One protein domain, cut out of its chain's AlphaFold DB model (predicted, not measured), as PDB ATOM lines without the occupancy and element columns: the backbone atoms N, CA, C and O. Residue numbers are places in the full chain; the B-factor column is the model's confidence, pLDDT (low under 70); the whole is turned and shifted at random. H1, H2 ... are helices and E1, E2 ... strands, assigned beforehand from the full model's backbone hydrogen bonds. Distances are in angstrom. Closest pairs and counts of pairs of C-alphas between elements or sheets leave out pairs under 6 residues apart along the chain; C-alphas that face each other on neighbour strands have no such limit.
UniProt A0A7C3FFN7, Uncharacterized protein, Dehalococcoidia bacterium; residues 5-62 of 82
ATOM      1  N   GLU A   5     -53.748 -28.686  79.110       57.28
ATOM      2  CA  GLU A   5     -54.089 -28.623  80.536       57.28
ATOM      3  C   GLU A   5     -54.081 -27.174  81.064       57.28
ATOM      4  O   GLU A   5     -54.896 -26.808  81.905       57.28
ATOM      5  N   TYR A   6     -53.240 -26.290  80.507       59.12
ATOM      6  CA  TYR A   6     -53.222 -24.876  80.898       59.12
ATOM      7  C   TYR A   6     -54.441 -24.095  80.401       59.12
ATOM      8  O   TYR A   6     -54.867 -23.150  81.056       59.12
ATOM      9  N   VAL A   7     -55.003 -24.447  79.246       60.44
ATOM     10  CA  VAL A   7     -56.137 -23.696  78.682       60.44
ATOM     11  C   VAL A   7     -57.408 -23.930  79.501       60.44
ATOM     12  O   VAL A   7     -58.202 -23.011  79.675       60.44
ATOM     13  N   GLU A   8     -57.581 -25.132  80.047       63.75
ATOM     14  CA  GLU A   8     -58.755 -25.485  80.854       63.75
ATOM     15  C   GLU A   8     -58.681 -24.876  82.276       63.75
ATOM     16  O   GLU A   8     -59.704 -24.515  82.876       63.75
ATOM     17  N   GLU A   9     -57.468 -24.657  82.796       81.19
ATOM     18  CA  GLU A   9     -57.245 -24.210  84.175       81.19
ATOM     19  C   GLU A   9     -57.014 -22.705  84.346       81.19
ATOM     20  O   GLU A   9     -57.332 -22.160  85.405       81.19
ATOM     21  N   LEU A  10     -56.473 -22.005  83.346       89.44
ATOM     22  CA  LEU A  10     -56.172 -20.579  83.476       89.44
ATOM     23  C   LEU A  10     -57.445 -19.720  83.464       89.44
ATOM     24  O   LEU A  10     -58.481 -20.071  82.892       89.44
ATOM     25  N   ARG A  11     -57.371 -18.565  84.123       92.31
ATOM     26  CA  ARG A  11     -58.408 -17.526  84.096       92.31
ATOM     27  C   ARG A  11     -57.780 -16.193  83.743       92.31
ATOM     28  O   ARG A  11     -56.581 -15.996  83.954       92.31
ATOM     29  N   CYS A  12     -58.587 -15.287  83.207       93.94
ATOM     30  CA  CYS A  12     -58.134 -13.957  82.846       93.94
ATOM     31  C   CYS A  12     -59.074 -12.861  83.339       93.94
ATOM     32  O   CYS A  12     -60.265 -13.086  83.550       93.94
ATOM     33  N   PHE A  13     -58.502 -11.669  83.491       95.25
ATOM     34  CA  PHE A  13     -59.247 -10.423  83.562       95.25
ATOM     35  C   PHE A  13     -58.955  -9.600  82.320       95.25
ATOM     36  O   PHE A  13     -57.793  -9.466  81.923       95.25
ATOM     37  N   GLU A  14     -60.016  -9.038  81.756       95.25
ATOM     38  CA  GLU A  14     -59.950  -8.025  80.716       95.25
ATOM     39  C   GLU A  14     -60.378  -6.686  81.305       95.25
ATOM     40  O   GLU A  14     -61.384  -6.602  82.011       95.25
ATOM     41  N   THR A  15     -59.601  -5.645  81.037       95.19
ATOM     42  CA  THR A  15     -59.909  -4.278  81.468       95.19
ATOM     43  C   THR A  15     -59.501  -3.299  80.386       95.19
ATOM     44  O   THR A  15     -58.462  -3.489  79.750       95.19
ATOM     45  N   ASP A  16     -60.250  -2.216  80.227       95.69
ATOM     46  CA  ASP A  16     -59.840  -1.129  79.342       95.69
ATOM     47  C   ASP A  16     -58.527  -0.497  79.822       95.69
ATOM     48  O   ASP A  16     -58.212  -0.459  81.016       95.69
ATOM     49  N   GLY A  17     -57.730  -0.005  78.882       93.38
ATOM     50  CA  GLY A  17     -56.507   0.708  79.200       93.38
ATOM     51  C   GLY A  17     -55.853   1.334  77.982       93.38
ATOM     52  O   GLY A  17     -56.389   1.326  76.880       93.38
ATOM     53  N   LEU A  18     -54.658   1.874  78.207       93.62
ATOM     54  CA  LEU A  18     -53.830   2.465  77.162       93.62
ATOM     55  C   LEU A  18     -52.515   1.693  77.026       93.62
ATOM     56  O   LEU A  18     -51.904   1.316  78.037       93.62
ATOM     57  N   PHE A  19     -52.063   1.490  75.790       90.06
ATOM     58  CA  PHE A  19     -50.720   1.024  75.454       90.06
ATOM     59  C   PHE A  19     -50.139   1.942  74.382       90.06
ATOM     60  O   PHE A  19     -50.718   2.083  73.314       90.06
ATOM     61  N   ARG A  20     -49.006   2.595  74.685       90.25
ATOM     62  CA  ARG A  20     -48.418   3.638  73.818       90.25
ATOM     63  C   ARG A  20     -49.457   4.681  73.373       90.25
ATOM     64  O   ARG A  20     -49.562   4.987  72.195       90.25
ATOM     65  N   GLU A  21     -50.242   5.168  74.336       92.94
ATOM     66  CA  GLU A  21     -51.308   6.168  74.140       92.94
ATOM     67  C   GLU A  21     -52.504   5.701  73.289       92.94
ATOM     68  O   GLU A  21     -53.463   6.450  73.135       92.94
ATOM     69  N   GLN A  22     -52.512   4.452  72.812       93.56
ATOM     70  CA  GLN A  22     -53.639   3.872  72.084       93.56
ATOM     71  C   GLN A  22     -54.570   3.082  73.016       93.56
ATOM     72  O   GLN A  22     -54.071   2.365  73.895       93.56
ATOM     73  N   PRO A  23     -55.903   3.181  72.840       95.31
ATOM     74  CA  PRO A  23     -56.874   2.338  73.530       95.31
ATOM     75  C   PRO A  23     -56.642   0.859  73.239       95.31
ATOM     76  O   PRO A  23     -56.498   0.446  72.093       95.31
ATOM     77  N   VAL A  24     -56.613   0.050  74.293       96.94
ATOM     78  CA  VAL A  24     -56.470  -1.403  74.198       96.94
ATOM     79  C   VAL A  24     -57.287  -2.084  75.289       96.94
ATOM     80  O   VAL A  24     -57.515  -1.514  76.358       96.94
ATOM     81  N   ARG A  25     -57.643  -3.354  75.078       96.88
ATOM     82  CA  ARG A  25     -58.111  -4.217  76.172       96.88
ATOM     83  C   ARG A  25     -56.912  -4.905  76.795       96.88
ATOM     84  O   ARG A  25     -56.279  -5.746  76.162       96.88
ATOM     85  N   ARG A  26     -56.567  -4.553  78.027       95.50
ATOM     86  CA  ARG A  26     -55.514  -5.238  78.785       95.50
ATOM     87  C   ARG A  26     -56.008  -6.611  79.205       95.50
ATOM     88  O   ARG A  26     -57.136  -6.732  79.666       95.50
ATOM     89  N   ILE A  27     -55.148  -7.616  79.092       95.38
ATOM     90  CA  ILE A  27     -55.426  -8.977  79.543       95.38
ATOM     91  C   ILE A  27     -54.371  -9.385  80.561       95.38
ATOM     92  O   ILE A  27     -53.169  -9.314  80.293       95.38
ATOM     93  N   ARG A  28     -54.818  -9.897  81.703       94.31
ATOM     94  CA  ARG A  28     -53.952 -10.583  82.665       94.31
ATOM     95  C   ARG A  28     -54.442 -11.994  82.889       94.31
ATOM     96  O   ARG A  28     -55.623 -12.189  83.148       94.31
ATOM     97  N   VAL A  29     -53.537 -12.959  82.796       93.56
ATOM     98  CA  VAL A  29     -53.835 -14.389  82.894       93.56
ATOM     99  C   VAL A  29     -53.134 -14.968  84.111       93.56
ATOM    100  O   VAL A  29     -51.930 -14.776  84.290       93.56
ATOM    101  N   PHE A  30     -53.865 -15.719  84.925       92.94
ATOM    102  CA  PHE A  30     -53.359 -16.325  86.153       92.94
ATOM    103  C   PHE A  30     -53.873 -17.755  86.328       92.94
ATOM    104  O   PHE A  30     -54.827 -18.176  85.669       92.94
ATOM    105  N   SER A  31     -53.232 -18.506  87.228       88.88
ATOM    106  CA  SER A  31     -53.672 -19.847  87.628       88.88
ATOM    107  C   SER A  31     -54.457 -19.785  88.944       88.88
ATOM    108  O   SER A  31     -53.860 -19.526  89.995       88.88
ATOM    109  N   PRO A  32     -55.773 -20.073  88.942       89.62
ATOM    110  CA  PRO A  32     -56.559 -20.203  90.168       89.62
ATOM    111  C   PRO A  32     -56.048 -21.316  91.086       89.62
ATOM    112  O   PRO A  32     -56.111 -21.182  92.305       89.62
ATOM    113  N   ALA A  33     -55.517 -22.405  90.521       86.88
ATOM    114  CA  ALA A  33     -54.928 -23.493  91.297       86.88
ATOM    115  C   ALA A  33     -53.708 -23.011  92.097       86.88
ATOM    116  O   ALA A  33     -53.573 -23.331  93.279       86.88
ATOM    117  N   LEU A  34     -52.855 -22.184  91.485       85.81
ATOM    118  CA  LEU A  34     -51.710 -21.595  92.172       85.81
ATOM    119  C   LEU A  34     -52.132 -20.544  93.204       85.81
ATOM    120  O   LEU A  34     -51.601 -20.546  94.312       85.81
ATOM    121  N   ALA A  35     -53.120 -19.703  92.883       90.69
ATOM    122  CA  ALA A  35     -53.705 -18.776  93.852       90.69
ATOM    123  C   ALA A  35     -54.218 -19.530  95.091       90.69
ATOM    124  O   ALA A  35     -53.849 -19.198  96.213       90.69
ATOM    125  N   LYS A  36     -54.963 -20.627  94.885       90.38
ATOM    126  CA  LYS A  36     -55.444 -21.501  95.964       90.38
ATOM    127  C   LYS A  36     -54.296 -22.117  96.766       90.38
ATOM    128  O   LYS A  36     -54.361 -22.119  97.989       90.38
ATOM    129  N   LYS A  37     -53.242 -22.612  96.106       89.25
ATOM    130  CA  LYS A  37     -52.050 -23.167  96.773       89.25
ATOM    131  C   LYS A  37     -51.363 -22.136  97.680       89.25
ATOM    132  O   LYS A  37     -50.882 -22.501  98.745       89.25
ATOM    133  N   ASN A  38     -51.357 -20.869  97.270       87.75
ATOM    134  CA  ASN A  38     -50.777 -19.756  98.023       87.75
ATOM    135  C   ASN A  38     -51.773 -19.086  98.994       87.75
ATOM    136  O   ASN A  38     -51.445 -18.060  99.578       87.75
ATOM    137  N   ASN A  39     -52.977 -19.646  99.183       93.25
ATOM    138  CA  ASN A  39     -54.057 -19.068  99.998       93.25
ATOM    139  C   ASN A  39     -54.470 -17.639  99.582       93.25
ATOM    140  O   ASN A  39     -54.885 -16.834 100.415       93.25
ATOM    141  N   LEU A  40     -54.383 -17.332  98.287       92.88
ATOM    142  CA  LEU A  40     -54.763 -16.047  97.707       92.88
ATOM    143  C   LEU A  40     -56.190 -16.101  97.152       92.88
ATOM    144  O   LEU A  40     -56.551 -17.012  96.402       92.88
ATOM    145  N   ALA A  41     -56.998 -15.094  97.485       91.94
ATOM    146  CA  ALA A  41     -58.357 -14.944  96.974       91.94
ATOM    147  C   ALA A  41     -58.397 -13.891  95.858       91.94
ATOM    148  O   ALA A  41     -58.641 -12.718  96.118       91.94
ATOM    149  N   ILE A  42     -58.185 -14.321  94.614       93.88
ATOM    150  CA  ILE A  42     -58.205 -13.435  93.443       93.88
ATOM    151  C   ILE A  42     -59.619 -13.368  92.869       93.88
ATOM    152  O   ILE A  42     -60.130 -14.366  92.358       93.88
ATOM    153  N   ARG A  43     -60.255 -12.199  92.955       92.38
ATOM    154  CA  ARG A  43     -61.610 -11.950  92.435       92.38
ATOM    155  C   ARG A  43     -61.649 -10.837  91.395       92.38
ATOM    156  O   ARG A  43     -62.575 -10.801  90.590       92.38
ATOM    157  N   THR A  44     -60.657  -9.956  91.403       93.31
ATOM    158  CA  THR A  44     -60.561  -8.782  90.536       93.31
ATOM    159  C   THR A  44     -59.176  -8.667  89.895       93.31
ATOM    160  O   THR A  44     -58.201  -9.256  90.366       93.31
ATOM    161  N   SER A  45     -59.074  -7.862  88.832       91.12
ATOM    162  CA  SER A  45     -57.780  -7.527  88.218       91.12
ATOM    163  C   SER A  45     -56.842  -6.823  89.206       91.12
ATOM    164  O   SER A  45     -55.640  -7.072  89.181       91.12
ATOM    165  N   SER A  46     -57.384  -5.996  90.106       91.75
ATOM    166  CA  SER A  46     -56.610  -5.301  91.141       91.75
ATOM    167  C   SER A  46     -56.025  -6.260  92.177       91.75
ATOM    168  O   SER A  46     -54.882  -6.075  92.582       91.75
ATOM    169  N   ASP A  47     -56.737  -7.331  92.544       92.94
ATOM    170  CA  ASP A  47     -56.169  -8.371  93.417       92.94
ATOM    171  C   ASP A  47     -54.923  -8.994  92.771       92.94
ATOM    172  O   ASP A  47     -53.939  -9.291  93.441       92.94
ATOM    173  N   LEU A  48     -54.939  -9.162  91.447       90.94
ATOM    174  CA  LEU A  48     -53.825  -9.744  90.707       90.94
ATOM    175  C   LEU A  48     -52.610  -8.801  90.602       90.94
ATOM    176  O   LEU A  48     -51.485  -9.279  90.487       90.94
ATOM    177  N   GLU A  49     -52.806  -7.480  90.681       89.06
ATOM    178  CA  GLU A  49     -51.704  -6.501  90.748       89.06
ATOM    179  C   GLU A  49     -50.905  -6.613  92.046       89.06
ATOM    180  O   GLU A  49     -49.694  -6.390  92.045       89.06
ATOM    181  N   LEU A  50     -51.575  -6.991  93.135       91.50
ATOM    182  CA  LEU A  50     -50.952  -7.209  94.441       91.50
ATOM    183  C   LEU A  50     -50.166  -8.526  94.507       91.50
ATOM    184  O   LEU A  50     -49.336  -8.689  95.399       91.50
ATOM    185  N   HIS A  51     -50.406  -9.442  93.562       90.38
ATOM    186  CA  HIS A  51     -49.850 -10.797  93.548       90.38
ATOM    187  C   HIS A  51     -49.183 -11.142  92.202       90.38
ATOM    188  O   HIS A  51     -49.638 -12.038  91.477       90.38
ATOM    189  N   PRO A  52     -48.088 -10.453  91.822       88.12
ATOM    190  CA  PRO A  52     -47.392 -10.710  90.561       88.12
ATOM    191  C   PRO A  52     -46.801 -12.130  90.464       88.12
ATOM    192  O   PRO A  52     -46.541 -12.613  89.363       88.12
ATOM    193  N   GLU A  53     -46.611 -12.830  91.585       86.06
ATOM    194  CA  GLU A  53     -46.072 -14.191  91.659       86.06
ATOM    195  C   GLU A  53     -47.000 -15.278  91.097       86.06
ATOM    196  O   GLU A  53     -46.542 -16.388  90.820       86.06
ATOM    197  N   ILE A  54     -48.288 -14.980  90.905       88.69
ATOM    198  CA  ILE A  54     -49.264 -15.907  90.304       88.69
ATOM    199  C   ILE A  54     -49.688 -15.507  88.882       88.69
ATOM    200  O   ILE A  54     -50.485 -16.210  88.252       88.69
ATOM    201  N   LEU A  55     -49.151 -14.395  88.370       91.19
ATOM    202  CA  LEU A  55     -49.394 -13.898  87.022       91.19
ATOM    203  C   LEU A  55     -48.605 -14.740  86.012       91.19
ATOM    204  O   LEU A  55     -47.375 -14.727  85.982       91.19
ATOM    205  N   ALA A  56     -49.320 -15.470  85.159       90.81
ATOM    206  CA  ALA A  56     -48.714 -16.309  84.132       90.81
ATOM    207  C   ALA A  56     -48.401 -15.500  82.866       90.81
ATOM    208  O   ALA A  56     -47.305 -15.603  82.313       90.81
ATOM    209  N   PHE A  57     -49.351 -14.672  82.430       92.06
ATOM    210  CA  PHE A  57     -49.207 -13.839  81.239       92.06
ATOM    211  C   PHE A  57     -49.824 -12.465  81.459       92.06
ATOM    212  O   PHE A  57     -50.836 -12.321  82.143       92.06
ATOM    213  N   GLU A  58     -49.230 -11.461  80.829       93.44
ATOM    214  CA  GLU A  58     -49.751 -10.099  80.795       93.44
ATOM    215  C   GLU A  58     -49.660  -9.565  79.376       93.44
ATOM    216  O   GLU A  58     -48.669  -9.801  78.685       93.44
ATOM    217  N   GLY A  59     -50.699  -8.875  78.929       94.75
ATOM    218  CA  GLY A  59     -50.824  -8.519  77.533       94.75
ATOM    219  C   GLY A  59     -51.920  -7.515  77.245       94.75
ATOM    220  O   GLY A  59     -52.526  -6.934  78.149       94.75
ATOM    221  N   HIS A  60     -52.169  -7.318  75.958       96.56
ATOM    222  CA  HIS A  60     -53.277  -6.511  75.472       96.56
ATOM    223  C   HIS A  60     -53.801  -7.017  74.126       96.56
ATOM    224  O   HIS A  60     -53.082  -7.692  73.383       96.56
ATOM    225  N   ILE A  61     -55.055  -6.675  73.842       96.00
ATOM    226  CA  ILE A  61     -55.705  -6.794  72.540       96.00
ATOM    227  C   ILE A  61     -55.770  -5.394  71.931       96.00
ATOM    228  O   ILE A  61     -56.297  -4.482  72.578       96.00
ATOM    229  N   ASP A  62     -55.228  -5.228  70.727       95.19
ATOM    230  CA  ASP A  62     -55.346  -3.982  69.964       95.19
ATOM    231  C   ASP A  62     -56.713  -3.848  69.265       95.19
ATOM    232  O   ASP A  62     -57.576  -4.728  69.351       95.19
TER     233      ASP A  62
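What this domain is: This is residues 5 to 62 of the 82 residues of an uncharacterized protein of Dehalococcoidia bacterium (UniProt A0A7C3FFN7). A strongly twisted sheet of three strands, hairpin E1 and E2 with E3 beside E2, has the short helix H3 over one face, the other bare. H1 and H2 sit at the end where E1 begins. Of 58 printed residues, three named helices and three strands (H1, E1, E2, H2, H3, E3) make a mixed class; the sheet, E1 E2 E3, is antiparallel. The whole is only just compact, close to loose: radius of gyration of the C-alphas 12.0 A, spans 37 by 25 by 16 A.

Where its parts are: H1, residues 5 to 9, begins at C-alpha (-54.089, -28.623, 80.536). E1, 11 to 19, 21.9 A, bends by 76 degrees at residue 16. E2 is 22 to 30, 24.6 A; H2 32 to 37; H3 45 to 49. E3, 55 to 61, 17.3 A, ends at C-alpha (-55.705, -6.794, 72.540).

How they stand to each other: H1 is close but not clearly touching H2: C-alphas of Glu 9 and Pro 32, the closest, are 7.2 A apart. Within hydrogen-bond range are N 15 and O 26, 3.0 A, for E1 and E2, and N 27 and O 59, 2.9 A, for E2 and E3. H2 only grazes the sheet. H3 is over E2, height over the sheet 8.7 A. Every helix O i to N i+4 pair is within range.

The domain as a whole: The farthest C-alphas, Glu 21 and Lys 37, are 37.1 A apart. The printed part has no cut and no long link; residues 5 to 8 have pLDDT under 70.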